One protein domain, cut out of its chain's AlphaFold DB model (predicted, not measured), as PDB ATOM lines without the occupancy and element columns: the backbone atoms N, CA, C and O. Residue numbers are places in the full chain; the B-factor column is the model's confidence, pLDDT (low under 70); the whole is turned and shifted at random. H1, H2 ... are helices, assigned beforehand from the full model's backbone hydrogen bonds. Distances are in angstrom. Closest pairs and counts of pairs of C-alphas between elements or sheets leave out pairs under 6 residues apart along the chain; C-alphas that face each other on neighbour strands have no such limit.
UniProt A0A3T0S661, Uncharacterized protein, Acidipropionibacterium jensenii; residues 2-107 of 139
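AT A GLANCE: This is residues 2 to 107 of the 139 residues of an uncharacterized protein of Acidipropionibacterium jensenii (UniProt A0A3T0S661). Helix H3 runs through the middle of this model, and the four other helices pack round it, H2 and H4 on opposite sides, with H5 closest to it and H1 across from H5. The helices mostly cross at steep tilts, and H3 packs on H4 with its residues 61 to 65 alone. The printed part has 106 residues with five named helices, H1 to H5 in chain order, and no named strand; the class is all helix. It is compact, with a radius of gyration of the C-alphas of 13.2 A and spans of 43 by 32 by 26 A.

HOW THE PARTS SIT: Start at H2, residues 20 to 38, which touches H3, residues 49 to 66, at a steep tilt of 61 degrees, opposite ways; look for their closest C-alphas, Ala 31 and Ala 52, 4.4 A apart. H3 touches H2 with residues 49 to 56 alone. H3 is the hub and touches the four other helices. Its closest C-alphas to H5, residues 94 to 105, are Ala 59 and Gly 105, 3.8 A apart, at a steep tilt of 42 degrees, the same way. H1, residues 2 to 17, touches H3 at a shallow tilt of 32 degrees, the same way, closest at the C-alphas of Leu 7 and Val 53, 5.5 A. H1 and H2 only just touch, with 3 pairs of C-alphas within 8 A. H4, residues 71 to 89, touches H3 closest at the C-alphas of Val 61 and Glu 77, 6.1 A. H4 and H5 form a helical hairpin, closest at the C-alphas of Ala 88 and Ala 95, 5.1 A. H2 and H4 are apart, as are H1 and H4, and H1 and H5. Every O i to N i+4 pair is within hydrogen-bond range in H2, H3 and H5; in H1 it is 10 of 12 and in H4 14 of 15.

IN THESE COORDINATES: Find C-alpha 20 at (22.945, -14.121, -8.188); from there H2 runs 26.9 A to C-alpha 38. H3 is 26.0 A long, and H4 27.1 A from C-alpha 71 at (3.132, -2.933, -23.122). H1 covers 23.4 A; H5 covers 16.4 A and ends with C-alpha 105 at (20.488, -12.753, -23.077).

THE WHOLE: The C-alphas farthest apart are those of Glu 43 and Arg 71, 42.8 A. The printed part has no cut. The links H1 to H2, H3 to H4 and H4 to H5 are tight, and H2 to H3 is short. Look at residues 41 to 48 for pLDDT under 70; the mean of the printed part is 85.7.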
ATOM      1  N   PHE A   2      28.837   8.042 -12.626       81.56
ATOM      2  CA  PHE A   2      27.711   7.705 -13.517       81.56
ATOM      3  C   PHE A   2      27.631   6.210 -13.866       81.56
ATOM      4  O   PHE A   2      26.606   5.578 -13.642       81.56
ATOM      5  N   ASN A   3      28.742   5.606 -14.297       82.94
ATOM      6  CA  ASN A   3      28.707   4.196 -14.675       82.94
ATOM      7  C   ASN A   3      28.454   3.234 -13.498       82.94
ATOM      8  O   ASN A   3      27.809   2.207 -13.668       82.94
ATOM      9  N   LEU A   4      28.920   3.576 -12.292       84.50
ATOM     10  CA  LEU A   4      28.618   2.789 -11.091       84.50
ATOM     11  C   LEU A   4      27.131   2.871 -10.744       84.50
ATOM     12  O   LEU A   4      26.538   1.859 -10.399       84.50
ATOM     13  N   PHE A   5      26.520   4.046 -10.905       86.62
ATOM     14  CA  PHE A   5      25.080   4.208 -10.750       86.62
ATOM     15  C   PHE A   5      24.303   3.368 -11.776       86.62
ATOM     16  O   PHE A   5      23.418   2.605 -11.391       86.62
ATOM     17  N   CYS A   6      24.674   3.431 -13.061       87.06
ATOM     18  CA  CYS A   6      24.077   2.584 -14.099       87.06
ATOM     19  C   CYS A   6      24.234   1.095 -13.772       87.06
ATOM     20  O   CYS A   6      23.271   0.340 -13.878       87.06
ATOM     21  N   LEU A   7      25.418   0.682 -13.308       86.62
ATOM     22  CA  LEU A   7      25.671  -0.687 -12.875       86.62
ATOM     23  C   LEU A   7      24.741  -1.102 -11.737       86.62
ATOM     24  O   LEU A   7      24.138  -2.167 -11.815       86.62
ATOM     25  N   THR A   8      24.578  -0.270 -10.709       89.44
ATOM     26  CA  THR A   8      23.661  -0.554  -9.599       89.44
ATOM     27  C   THR A   8      22.229  -0.743 -10.094       89.44
ATOM     28  O   THR A   8      21.589  -1.723  -9.720       89.44
ATOM     29  N   VAL A   9      21.735   0.137 -10.971       88.62
ATOM     30  CA  VAL A   9      20.379   0.027 -11.536       88.62
ATOM     31  C   VAL A   9      20.211  -1.275 -12.322       88.62
ATOM     32  O   VAL A   9      19.237  -1.998 -12.111       88.62
ATOM     33  N   VAL A  10      21.174  -1.609 -13.185       90.19
ATOM     34  CA  VAL A  10      21.141  -2.839 -13.989       90.19
ATOM     35  C   VAL A  10      21.218  -4.082 -13.100       90.19
ATOM     36  O   VAL A  10      20.465  -5.022 -13.327       90.19
ATOM     37  N   LEU A  11      22.061  -4.096 -12.063       88.94
ATOM     38  CA  LEU A  11      22.163  -5.218 -11.121       88.94
ATOM     39  C   LEU A  11      20.863  -5.432 -10.340       88.94
ATOM     40  O   LEU A  11      20.404  -6.567 -10.225       88.94
ATOM     41  N   VAL A  12      20.245  -4.356  -9.845       88.44
ATOM     42  CA  VAL A  12      18.954  -4.423  -9.139       88.44
ATOM     43  C   VAL A  12      17.854  -4.949 -10.063       88.44
ATOM     44  O   VAL A  12      17.051  -5.786  -9.651       88.44
ATOM     45  N   ALA A  13      17.827  -4.505 -11.322       87.19
ATOM     46  CA  ALA A  13      16.909  -5.051 -12.315       87.19
ATOM     47  C   ALA A  13      17.196  -6.537 -12.577       87.19
ATOM     48  O   ALA A  13      16.272  -7.348 -12.553       87.19
ATOM     49  N   ALA A  14      18.468  -6.913 -12.747       86.56
ATOM     50  CA  ALA A  14      18.887  -8.277 -13.055       86.56
ATOM     51  C   ALA A  14      18.447  -9.288 -11.996       86.56
ATOM     52  O   ALA A  14      18.021 -10.385 -12.342       86.56
ATOM     53  N   GLN A  15      18.487  -8.909 -10.717       86.56
ATOM     54  CA  GLN A  15      18.069  -9.772  -9.607       86.56
ATOM     55  C   GLN A  15      16.589 -10.176  -9.659       86.56
ATOM     56  O   GLN A  15      16.210 -11.174  -9.050       86.56
ATOM     57  N   ARG A  16      15.743  -9.439 -10.391       83.69
ATOM     58  CA  ARG A  16      14.337  -9.823 -10.605       83.69
ATOM     59  C   ARG A  16      14.177 -10.934 -11.640       83.69
ATOM     60  O   ARG A  16      13.172 -11.634 -11.626       83.69
ATOM     61  N   TYR A  17      15.150 -11.090 -12.534       83.69
ATOM     62  CA  TYR A  17      15.085 -12.023 -13.660       83.69
ATOM     63  C   TYR A  17      16.020 -13.214 -13.486       83.69
ATOM     64  O   TYR A  17      15.695 -14.319 -13.913       83.69
ATOM     65  N   TRP A  18      17.163 -13.028 -12.828       88.38
ATOM     66  CA  TRP A  18      18.223 -14.027 -12.742       88.38
ATOM     67  C   TRP A  18      18.709 -14.257 -11.314       88.38
ATOM     68  O   TRP A  18      18.698 -13.362 -10.471       88.38
ATOM     69  N   SER A  19      19.212 -15.470 -11.069       87.50
ATOM     70  CA  SER A  19      19.916 -15.807  -9.833       87.50
ATOM     71  C   SER A  19      21.221 -15.017  -9.702       87.50
ATOM     72  O   SER A  19      21.846 -14.647 -10.701       87.50
ATOM     73  N   ALA A  20      21.687 -14.821  -8.465       87.00
ATOM     74  CA  ALA A  20      22.945 -14.121  -8.188       87.00
ATOM     75  C   ALA A  20      24.135 -14.721  -8.959       87.00
ATOM     76  O   ALA A  20      24.953 -13.980  -9.500       87.00
ATOM     77  N   GLY A  21      24.183 -16.054  -9.078       87.56
ATOM     78  CA  GLY A  21      25.213 -16.752  -9.848       87.56
ATOM     79  C   GLY A  21      25.205 -16.364 -11.326       87.56
ATOM     80  O   GLY A  21      26.256 -16.047 -11.873       87.56
ATOM     81  N   ARG A  22      24.028 -16.306 -11.961       87.75
ATOM     82  CA  ARG A  22      23.911 -15.903 -13.370       87.75
ATOM     83  C   ARG A  22      24.229 -14.424 -13.583       87.75
ATOM     84  O   ARG A  22      24.859 -14.086 -14.582       87.75
ATOM     85  N   VAL A  23      23.824 -13.544 -12.665       88.88
ATOM     86  CA  VAL A  23      24.190 -12.117 -12.722       88.88
ATOM     87  C   VAL A  23      25.709 -11.956 -12.645       88.88
ATOM     88  O   VAL A  23      26.295 -11.268 -13.478       88.88
ATOM     89  N   TRP A  24      26.351 -12.642 -11.695       89.38
ATOM     90  CA  TRP A  24      27.799 -12.614 -11.511       89.38
ATOM     91  C   TRP A  24      28.552 -13.131 -12.741       89.38
ATOM     92  O   TRP A  24      29.450 -12.454 -13.242       89.38
ATOM     93  N   THR A  25      28.172 -14.301 -13.262       89.44
ATOM     94  CA  THR A  25      28.835 -14.877 -14.439       89.44
ATOM     95  C   THR A  25      28.618 -14.029 -15.684       89.44
ATOM     96  O   THR A  25      29.577 -13.797 -16.413       89.44
ATOM     97  N   SER A  26      27.411 -13.503 -15.909       87.81
ATOM     98  CA  SER A  26      27.114 -12.643 -17.066       87.81
ATOM     99  C   SER A  26      27.892 -11.328 -17.010       87.81
ATOM    100  O   SER A  26      28.406 -10.876 -18.031       87.81
ATOM    101  N   PHE A  27      28.028 -10.736 -15.817       89.06
ATOM    102  CA  PHE A  27      28.828  -9.531 -15.612       89.06
ATOM    103  C   PHE A  27      30.301  -9.763 -15.970       89.06
ATOM    104  O   PHE A  27      30.851  -9.042 -16.802       89.06
ATOM    105  N   TRP A  28      30.933 -10.787 -15.386       89.44
ATOM    106  CA  TRP A  28      32.352 -11.061 -15.624       89.44
ATOM    107  C   TRP A  28      32.628 -11.559 -17.040       89.44
ATOM    108  O   TRP A  28      33.576 -11.092 -17.667       89.44
ATOM    109  N   ALA A  29      31.790 -12.448 -17.574       88.56
ATOM    110  CA  ALA A  29      31.922 -12.914 -18.950       88.56
ATOM    111  C   ALA A  29      31.778 -11.750 -19.937       88.56
ATOM    112  O   ALA A  29      32.621 -11.588 -20.813       88.56
ATOM    113  N   GLY A  30      30.768 -10.892 -19.758       86.94
ATOM    114  CA  GLY A  30      30.576  -9.701 -20.582       86.94
ATOM    115  C   GLY A  30      31.759  -8.735 -20.501       86.94
ATOM    116  O   GLY A  30      32.217  -8.247 -21.534       86.94
ATOM    117  N   ALA A  31      32.296  -8.505 -19.298       86.38
ATOM    118  CA  ALA A  31      33.474  -7.667 -19.087       86.38
ATOM    119  C   ALA A  31      34.711  -8.219 -19.810       86.38
ATOM    120  O   ALA A  31      35.363  -7.487 -20.553       86.38
ATOM    121  N   ILE A  32      35.018  -9.506 -19.623       88.31
ATOM    122  CA  ILE A  32      36.193 -10.162 -20.213       88.31
ATOM    123  C   ILE A  32      36.068 -10.208 -21.736       88.31
ATOM    124  O   ILE A  32      36.971  -9.755 -22.433       88.31
ATOM    125  N   LEU A  33      34.943 -10.698 -22.263       88.56
ATOM    126  CA  LEU A  33      34.733 -10.829 -23.707       88.56
ATOM    127  C   LEU A  33      34.751  -9.471 -24.413       88.56
ATOM    128  O   LEU A  33      35.349  -9.351 -25.478       88.56
ATOM    129  N   SER A  34      34.157  -8.437 -23.811       86.62
ATOM    130  CA  SER A  34      34.201  -7.082 -24.377       86.62
ATOM    131  C   SER A  34      35.624  -6.533 -24.420       86.62
ATOM    132  O   SER A  34      36.033  -5.976 -25.434       86.62
ATOM    133  N   ASN A  35      36.398  -6.729 -23.348       85.31
ATOM    134  CA  ASN A  35      37.796  -6.308 -23.307       85.31
ATOM    135  C   ASN A  35      38.651  -7.063 -24.332       85.31
ATOM    136  O   ASN A  35      39.492  -6.451 -24.977       85.31
ATOM    137  N   LEU A  36      38.422  -8.362 -24.531       86.31
ATOM    138  CA  LEU A  36      39.126  -9.138 -25.555       86.31
ATOM    139  C   LEU A  36      38.755  -8.702 -26.977       86.31
ATOM    140  O   LEU A  36      39.612  -8.690 -27.853       86.31
ATOM    141  N   ALA A  37      37.492  -8.341 -27.210       84.88
ATOM    142  CA  ALA A  37      37.017  -7.930 -28.528       84.88
ATOM    143  C   ALA A  37      37.476  -6.513 -28.910       84.88
ATOM    144  O   ALA A  37      37.752  -6.250 -30.078       84.88
ATOM    145  N   VAL A  38      37.554  -5.601 -27.937       81.94
ATOM    146  CA  VAL A  38      37.871  -4.184 -28.174       81.94
ATOM    147  C   VAL A  38      39.346  -3.857 -27.896       81.94
ATOM    148  O   VAL A  38      39.920  -2.991 -28.553       81.94
ATOM    149  N   GLY A  39      39.984  -4.561 -26.960       72.38
ATOM    150  CA  GLY A  39      41.360  -4.318 -26.511       72.38
ATOM    151  C   GLY A  39      42.451  -4.368 -27.592       72.38
ATOM    152  O   GLY A  39      43.423  -3.637 -27.459       72.38
ATOM    153  N   PRO A  40      42.331  -5.148 -28.683       74.50
ATOM    154  CA  PRO A  40      43.289  -5.070 -29.791       74.50
ATOM    155  C   PRO A  40      43.214  -3.764 -30.602       74.50
ATOM    156  O   PRO A  40      44.152  -3.451 -31.329       74.50
ATOM    157  N   VAL A  41      42.096  -3.032 -30.526       69.75
ATOM    158  CA  VAL A  41      41.817  -1.825 -31.332       69.75
ATOM    159  C   VAL A  41      41.989  -0.545 -30.513       69.75
ATOM    160  O   VAL A  41      42.373   0.490 -31.053       69.75
ATOM    161  N   LEU A  42      41.721  -0.609 -29.210       61.88
ATOM    162  CA  LEU A  42      42.031   0.454 -28.264       61.88
ATOM    163  C   LEU A  42      43.356   0.094 -27.573       61.88
ATOM    164  O   LEU A  42      43.376  -0.816 -26.750       61.88
ATOM    165  N   GLU A  43      44.451   0.816 -27.865       51.59
ATOM    166  CA  GLU A  43      45.630   0.881 -26.967       51.59
ATOM    167  C   GLU A  43      45.165   0.999 -25.503       51.59
ATOM    168  O   GLU A  43      44.081   1.537 -25.319       51.59
ATOM    169  N   PRO A  44      45.897   0.519 -24.470       52.28
ATOM    170  CA  PRO A  44      45.350  -0.012 -23.212       52.28
ATOM    171  C   PRO A  44      44.664   1.044 -22.322       52.28
ATOM    172  O   PRO A  44      45.068   1.320 -21.195       52.28
ATOM    173  N   VAL A  45      43.572   1.623 -22.805       51.12
ATOM    174  CA  VAL A  45      42.603   2.395 -22.056       51.12
ATOM    175  C   VAL A  45      41.702   1.332 -21.460       51.12
ATOM    176  O   VAL A  45      40.784   0.841 -22.112       51.12
ATOM    177  N   GLY A  46      42.077   0.869 -20.264       50.19
ATOM    178  CA  GLY A  46      41.435  -0.255 -19.590       50.19
ATOM    179  C   GLY A  46      39.918  -0.195 -19.736       50.19
ATOM    180  O   GLY A  46      39.302   0.819 -19.395       50.19
ATOM    181  N   GLY A  47      39.327  -1.265 -20.277       55.97
ATOM    182  CA  GLY A  47      37.889  -1.357 -20.475       55.97
ATOM    183  C   GLY A  47      37.206  -1.265 -19.124       55.97
ATOM    184  O   GLY A  47      37.191  -2.211 -18.334       55.97
ATOM    185  N   GLY A  48      36.701  -0.067 -18.848       69.69
ATOM    186  CA  GLY A  48      36.062   0.259 -17.595       69.69
ATOM    187  C   GLY A  48      34.817  -0.588 -17.375       69.69
ATOM    188  O   GLY A  48      34.309  -1.290 -18.252       69.69
ATOM    189  N   ASN A  49      34.256  -0.444 -16.184       81.69
ATOM    190  CA  ASN A  49      32.978  -1.036 -15.814       81.69
ATOM    191  C   ASN A  49      31.823  -0.722 -16.798       81.69
ATOM    192  O   ASN A  49      30.772  -1.343 -16.679       81.69
ATOM    193  N   SER A  50      31.969   0.204 -17.756       88.12
ATOM    194  CA  SER A  50      30.943   0.525 -18.756       88.12
ATOM    195  C   SER A  50      30.661  -0.625 -19.712       88.12
ATOM    196  O   SER A  50      29.499  -0.946 -19.932       88.12
ATOM    197  N   MET A  51      31.689  -1.312 -20.213       89.06
ATOM    198  CA  MET A  51      31.501  -2.462 -21.106       89.06
ATOM    199  C   MET A  51      30.692  -3.570 -20.425       89.06
ATOM    200  O   MET A  51      29.760  -4.124 -21.005       89.06
ATOM    201  N   ALA A  52      30.997  -3.836 -19.152       88.44
ATOM    202  CA  ALA A  52      30.262  -4.801 -18.344       88.44
ATOM    203  C   ALA A  52      28.796  -4.380 -18.132       88.44
ATOM    204  O   ALA A  52      27.898  -5.217 -18.207       88.44
ATOM    205  N   VAL A  53      28.539  -3.083 -17.917       91.81
ATOM    206  CA  VAL A  53      27.179  -2.529 -17.793       91.81
ATOM    207  C   VAL A  53      26.393  -2.679 -19.089       91.81
ATOM    208  O   VAL A  53      25.255  -3.140 -19.047       91.81
ATOM    209  N   PHE A  54      26.983  -2.337 -20.236       92.31
ATOM    210  CA  PHE A  54      26.320  -2.473 -21.534       92.31
ATOM    211  C   PHE A  54      26.043  -3.933 -21.887       92.31
ATOM    212  O   PHE A  54      24.942  -4.242 -22.341       92.31
ATOM    213  N   ALA A  55      26.982  -4.841 -21.615       92.62
ATOM    214  CA  ALA A  55      26.769  -6.273 -21.806       92.62
ATOM    215  C   ALA A  55      25.644  -6.802 -20.901       92.62
ATOM    216  O   ALA A  55      24.714  -7.449 -21.375       92.62
ATOM    217  N   LEU A  56      25.662  -6.481 -19.606       91.31
ATOM    218  CA  LEU A  56      24.629  -6.949 -18.682       91.31
ATOM    219  C   LEU A  56      23.251  -6.345 -19.000       91.31
ATOM    220  O   LEU A  56      22.249  -7.058 -19.015       91.31
ATOM    221  N   GLY A  57      23.195  -5.045 -19.293       91.94
ATOM    222  CA  GLY A  57      21.958  -4.338 -19.617       91.94
ATOM    223  C   GLY A  57      21.315  -4.839 -20.908       91.94
ATOM    224  O   GLY A  57      20.119  -5.113 -20.933       91.94
ATOM    225  N   SER A  58      22.102  -5.032 -21.967       92.81
ATOM    226  CA  SER A  58      21.594  -5.576 -23.233       92.81
ATOM    227  C   SER A  58      21.165  -7.041 -23.122       92.81
ATOM    228  O   SER A  58      20.150  -7.424 -23.703       92.81
ATOM    229  N   ALA A  59      21.849  -7.842 -22.301       91.88
ATOM    230  CA  ALA A  59      21.429  -9.206 -22.004       91.88
ATOM    231  C   ALA A  59      20.067  -9.253 -21.288       91.88
ATOM    232  O   ALA A  59      19.240 -10.116 -21.589       91.88
ATOM    233  N   LEU A  60      19.797  -8.306 -20.382       90.00
ATOM    234  CA  LEU A  60      18.476  -8.167 -19.764       90.00
ATOM    235  C   LEU A  60      17.414  -7.717 -20.760       90.00
ATOM    236  O   LEU A  60      16.318  -8.262 -20.727       90.00
ATOM    237  N   VAL A  61      17.726  -6.773 -21.653       91.25
ATOM    238  CA  VAL A  61      16.797  -6.345 -22.714       91.25
ATOM    239  C   VAL A  61      16.400  -7.537 -23.584       91.25
ATOM    240  O   VAL A  61      15.213  -7.774 -23.775       91.25
ATOM    241  N   ALA A  62      17.361  -8.346 -24.038       90.00
ATOM    242  CA  ALA A  62      17.066  -9.553 -24.812       90.00
ATOM    243  C   ALA A  62      16.219 -10.562 -24.021       90.00
ATOM    244  O   ALA A  62      15.263 -11.125 -24.553       90.00
ATOM    245  N   ASN A  63      16.523 -10.767 -22.737       88.88
ATOM    246  CA  ASN A  63      15.734 -11.661 -21.893       88.88
ATOM    247  C   ASN A  63      14.295 -11.156 -21.715       88.88
ATOM    248  O   ASN A  63      13.353 -11.943 -21.784       88.88
ATOM    249  N   LEU A  64      14.135  -9.844 -21.539       86.12
ATOM    250  CA  LEU A  64      12.847  -9.196 -21.363       86.12
ATOM    251  C   LEU A  64      11.987  -9.329 -22.622       86.12
ATOM    252  O   LEU A  64      10.861  -9.810 -22.513       86.12
ATOM    253  N   VAL A  65      12.554  -9.057 -23.803       87.62
ATOM    254  CA  VAL A  65      11.901  -9.261 -25.111       87.62
ATOM    255  C   VAL A  65      11.367 -10.694 -25.239       87.62
ATOM    256  O   VAL A  65      10.235 -10.914 -25.673       87.62
ATOM    257  N   LEU A  66      12.157 -11.684 -24.814       87.12
ATOM    258  CA  LEU A  66      11.782 -13.100 -24.879       87.12
ATOM    259  C   LEU A  66      10.779 -13.526 -23.794       87.12
ATOM    260  O   LEU A  66      10.129 -14.561 -23.932       87.12
ATOM    261  N   SER A  67      10.613 -12.739 -22.729       83.50
ATOM    262  CA  SER A  67       9.799 -13.096 -21.559       83.50
ATOM    263  C   SER A  67       8.305 -12.755 -21.655       83.50
ATOM    264  O   SER A  67       7.574 -12.982 -20.693       83.50
ATOM    265  N   ARG A  68       7.831 -12.267 -22.813       74.38
ATOM    266  CA  ARG A  68       6.467 -11.726 -23.035       74.38
ATOM    267  C   ARG A  68       6.142 -10.544 -22.101       74.38
ATOM    268  O   ARG A  68       5.279 -10.660 -21.231       74.38
ATOM    269  N   PRO A  69       6.834  -9.412 -22.284       71.56
ATOM    270  CA  PRO A  69       6.732  -8.263 -21.399       71.56
ATOM    271  C   PRO A  69       5.398  -7.516 -21.557       71.56
ATOM    272  O   PRO A  69       4.684  -7.656 -22.555       71.56
ATOM    273  N   ASP A  70       5.051  -6.702 -20.557       81.56
ATOM    274  CA  ASP A  70       3.903  -5.802 -20.649       81.56
ATOM    275  C   ASP A  70       4.131  -4.686 -21.697       81.56
ATOM    276  O   ASP A  70       5.242  -4.433 -22.168       81.56
ATOM    277  N   ARG A  71       3.061  -3.970 -22.075       84.12
ATOM    278  CA  ARG A  71       3.132  -2.933 -23.122       84.12
ATOM    279  C   ARG A  71       4.073  -1.771 -22.773       84.12
ATOM    280  O   ARG A  71       4.568  -1.111 -23.682       84.12
ATOM    281  N   ARG A  72       4.294  -1.479 -21.487       84.12
ATOM    282  CA  ARG A  72       5.185  -0.390 -21.057       84.12
ATOM    283  C   ARG A  72       6.644  -0.823 -21.146       84.12
ATOM    284  O   ARG A  72       7.467  -0.034 -21.598       84.12
ATOM    285  N   ALA A  73       6.947  -2.055 -20.759       81.19
ATOM    286  CA  ALA A  73       8.259  -2.665 -20.900       81.19
ATOM    287  C   ALA A  73       8.697  -2.702 -22.374       81.19
ATOM    288  O   ALA A  73       9.778  -2.204 -22.679       81.19
ATOM    289  N   LEU A  74       7.799  -3.077 -23.297       84.94
ATOM    290  CA  LEU A  74       8.066  -3.034 -24.745       84.94
ATOM    291  C   LEU A  74       8.498  -1.650 -25.257       84.94
ATOM    292  O   LEU A  74       9.367  -1.553 -26.123       84.94
ATOM    293  N   LEU A  75       7.903  -0.565 -24.744       89.00
ATOM    294  CA  LEU A  75       8.294   0.793 -25.143       89.00
ATOM    295  C   LEU A  75       9.732   1.101 -24.714       89.00
ATOM    296  O   LEU A  75      10.522   1.602 -25.513       89.00
ATOM    297  N   TRP A  76      10.079   0.781 -23.468       86.38
ATOM    298  CA  TRP A  76      11.422   1.015 -22.943       86.38
ATOM    299  C   TRP A  76      12.471   0.098 -23.576       86.38
ATOM    300  O   TRP A  76      13.590   0.542 -23.826       86.38
ATOM    301  N   GLU A  77      12.110  -1.140 -23.910       87.12
ATOM    302  CA  GLU A  77      12.938  -2.046 -24.713       87.12
ATOM    303  C   GLU A  77      13.216  -1.466 -26.095       87.12
ATOM    304  O   GLU A  77      14.369  -1.422 -26.518       87.12
ATOM    305  N   GLY A  78      12.183  -0.961 -26.777       89.69
ATOM    306  CA  GLY A  78      12.329  -0.312 -28.078       89.69
ATOM    307  C   GLY A  78      13.291   0.876 -28.023       89.69
ATOM    308  O   GLY A  78      14.163   1.000 -28.881       89.69
ATOM    309  N   VAL A  79      13.197   1.703 -26.976       92.19
ATOM    310  CA  VAL A  79      14.143   2.806 -26.735       92.19
ATOM    311  C   VAL A  79      15.562   2.277 -26.513       92.19
ATOM    312  O   VAL A  79      16.503   2.786 -27.119       92.19
ATOM    313  N   ALA A  80      15.737   1.241 -25.690       91.19
ATOM    314  CA  ALA A  80      17.051   0.658 -25.430       91.19
ATOM    315  C   ALA A  80      17.687   0.077 -26.706       91.19
ATOM    316  O   ALA A  80      18.856   0.345 -26.982       91.19
ATOM    317  N   ILE A  81      16.917  -0.657 -27.514       93.00
ATOM    318  CA  ILE A  81      17.359  -1.212 -28.802       93.00
ATOM    319  C   ILE A  81      17.717  -0.087 -29.779       93.00
ATOM    320  O   ILE A  81      18.756  -0.159 -30.432       93.00
ATOM    321  N   ALA A  82      16.908   0.974 -29.851       93.62
ATOM    322  CA  ALA A  82      17.203   2.132 -30.692       93.62
ATOM    323  C   ALA A  82      18.524   2.805 -30.285       93.62
ATOM    324  O   ALA A  82      19.353   3.093 -31.146       93.62
ATOM    325  N   CYS A  83      18.776   2.984 -28.985       92.88
ATOM    326  CA  CYS A  83      20.056   3.494 -28.489       92.88
ATOM    327  C   CYS A  83      21.233   2.582 -28.873       92.88
ATOM    328  O   CYS A  83      22.272   3.079 -29.303       92.88
ATOM    329  N   MET A  84      21.079   1.257 -28.768       93.62
ATOM    330  CA  MET A  84      22.108   0.299 -29.201       93.62
ATOM    331  C   MET A  84      22.376   0.380 -30.707       93.62
ATOM    332  O   MET A  84      23.532   0.367 -31.125       93.62
ATOM    333  N   ALA A  85      21.326   0.521 -31.518       92.81
ATOM    334  CA  ALA A  85      21.452   0.699 -32.958       92.81
ATOM    335  C   ALA A  85      22.175   2.010 -33.307       92.81
ATOM    336  O   ALA A  85      23.061   2.009 -34.159       92.81
ATOM    337  N   LEU A  86      21.862   3.112 -32.616       94.44
ATOM    338  CA  LEU A  86      22.557   4.390 -32.792       94.44
ATOM    339  C   LEU A  86      24.042   4.292 -32.422       94.44
ATOM    340  O   LEU A  86      24.878   4.793 -33.171       94.44
ATOM    341  N   MET A  87      24.383   3.602 -31.327       90.94
ATOM    342  CA  MET A  87      25.780   3.327 -30.965       90.94
ATOM    343  C   MET A  87      26.499   2.532 -32.063       90.94
ATOM    344  O   MET A  87      27.618   2.875 -32.439       90.94
ATOM    345  N   ALA A  88      25.846   1.512 -32.630       91.00
ATOM    346  CA  ALA A  88      26.415   0.711 -33.711       91.00
ATOM    347  C   ALA A  88      26.645   1.530 -34.994       91.00
ATOM    348  O   ALA A  88      27.724   1.465 -35.584       91.00
ATOM    349  N   VAL A  89      25.665   2.342 -35.408       94.19
ATOM    350  CA  VAL A  89      25.782   3.230 -36.581       94.19
ATOM    351  C   VAL A  89      26.869   4.287 -36.368       94.19
ATOM    352  O   VAL A  89      27.646   4.562 -37.282       94.19
ATOM    353  N   GLY A  90      26.971   4.827 -35.153       90.31
ATOM    354  CA  GLY A  90      28.020   5.763 -34.746       90.31
ATOM    355  C   GLY A  90      29.409   5.136 -34.582       90.31
ATOM    356  O   GLY A  90      30.357   5.865 -34.299       90.31
ATOM    357  N   ARG A  91      29.543   3.813 -34.771       86.75
ATOM    358  CA  ARG A  91      30.782   3.039 -34.572       86.75
ATOM    359  C   ARG A  91      31.365   3.178 -33.160       86.75
ATOM    360  O   ARG A  91      32.579   3.128 -32.980       86.75
ATOM    361  N   ASP A  92      30.500   3.331 -32.162       88.75
ATOM    362  CA  ASP A  92      30.900   3.330 -30.757       88.75
ATOM    363  C   ASP A  92      31.318   1.911 -30.336       88.75
ATOM    364  O   ASP A  92      30.608   0.933 -30.591       88.75
ATOM    365  N   TYR A  93      32.465   1.779 -29.668       86.19
ATOM    366  CA  TYR A  93      32.981   0.478 -29.246       86.19
ATOM    367  C   TYR A  93      32.076  -0.223 -28.215       86.19
ATOM    368  O   TYR A  93      32.089  -1.452 -28.128       86.19
ATOM    369  N   HIS A  94      31.239   0.508 -27.466       89.81
ATOM    370  CA  HIS A  94      30.256  -0.080 -26.551       89.81
ATOM    371  C   HIS A  94      29.172  -0.880 -27.288       89.81
ATOM    372  O   HIS A  94      28.537  -1.751 -26.683       89.81
ATOM    373  N   ALA A  95      28.978  -0.652 -28.594       90.62
ATOM    374  CA  ALA A  95      28.085  -1.465 -29.415       90.62
ATOM    375  C   ALA A  95      28.525  -2.940 -29.448       90.62
ATOM    376  O   ALA A  95      27.677  -3.831 -29.469       90.62
ATOM    377  N   VAL A  96      29.835  -3.211 -29.363       90.75
ATOM    378  CA  VAL A  96      30.381  -4.575 -29.269       90.75
ATOM    379  C   VAL A  96      29.925  -5.244 -27.972       90.75
ATOM    380  O   VAL A  96      29.413  -6.363 -27.999       90.75
ATOM    381  N   SER A  97      30.028  -4.543 -26.841       91.88
ATOM    382  CA  SER A  97      29.521  -5.032 -25.553       91.88
ATOM    383  C   SER A  97      28.016  -5.277 -25.581       91.88
ATOM    384  O   SER A  97      27.554  -6.283 -25.044       91.88
ATOM    385  N   CYS A  98      27.252  -4.400 -26.241       93.25
ATOM    386  CA  CYS A  98      25.816  -4.596 -26.431       93.25
ATOM    387  C   CYS A  98      25.523  -5.865 -27.243       93.25
ATOM    388  O   CYS A  98      24.643  -6.631 -26.873       93.25
ATOM    389  N   ALA A  99      26.273  -6.132 -28.315       93.56
ATOM    390  CA  ALA A  99      26.095  -7.337 -29.123       93.56
ATOM    391  C   ALA A  99      26.398  -8.624 -28.333       93.56
ATOM    392  O   ALA A  99      25.617  -9.575 -28.380       93.56
ATOM    393  N   ILE A 100      27.491  -8.633 -27.558       92.88
ATOM    394  CA  ILE A 100      27.846  -9.747 -26.663       92.88
ATOM    395  C   ILE A 100      26.727  -9.993 -25.649       92.88
ATOM    396  O   ILE A 100      26.302 -11.131 -25.444       92.88
ATOM    397  N   GLY A 101      26.235  -8.924 -25.024       92.50
ATOM    398  CA  GLY A 101      25.161  -9.010 -24.049       92.50
ATOM    399  C   GLY A 101      23.850  -9.503 -24.652       92.50
ATOM    400  O   GLY A 101      23.274 -10.453 -24.127       92.50
ATOM    401  N   LEU A 102      23.417  -8.951 -25.789       93.88
ATOM    402  CA  LEU A 102      22.240  -9.432 -26.520       93.88
ATOM    403  C   LEU A 102      22.322 -10.943 -26.763       93.88
ATOM    404  O   LEU A 102      21.379 -11.654 -26.429       93.88
ATOM    405  N   ALA A 103      23.462 -11.439 -27.258       93.06
ATOM    406  CA  ALA A 103      23.679 -12.866 -27.483       93.06
ATOM    407  C   ALA A 103      23.596 -13.686 -26.183       93.06
ATOM    408  O   ALA A 103      22.938 -14.727 -26.149       93.06
ATOM    409  N   ALA A 104      24.197 -13.207 -25.090       89.94
ATOM    410  CA  ALA A 104      24.119 -13.864 -23.783       89.94
ATOM    411  C   ALA A 104      22.687 -13.885 -23.210       89.94
ATOM    412  O   ALA A 104      22.291 -14.834 -22.529       89.94
ATOM    413  N   GLY A 105      21.885 -12.858 -23.500       87.12
ATOM    414  CA  GLY A 105      20.488 -12.753 -23.077       87.12
ATOM    415  C   GLY A 105      19.549 -13.762 -23.745       87.12
ATOM    416  O   GLY A 105      18.498 -14.068 -23.178       87.12
ATOM    417  N   LEU A 106      19.956 -14.331 -24.887       89.50
ATOM    418  CA  LEU A 106      19.247 -15.419 -25.575       89.50
ATOM    419  C   LEU A 106      19.370 -16.764 -24.850       89.50
ATOM    420  O   LEU A 106      18.638 -17.699 -25.164       89.50
ATOM    421  N   VAL A 107      20.270 -16.883 -23.870       88.31
ATOM    422  CA  VAL A 107      20.423 -18.114 -23.093       88.31
ATOM    423  C   VAL A 107      19.265 -18.228 -22.086       88.31
ATOM    424  O   VAL A 107      19.029 -17.290 -21.319       88.31
TER     425      VAL A 107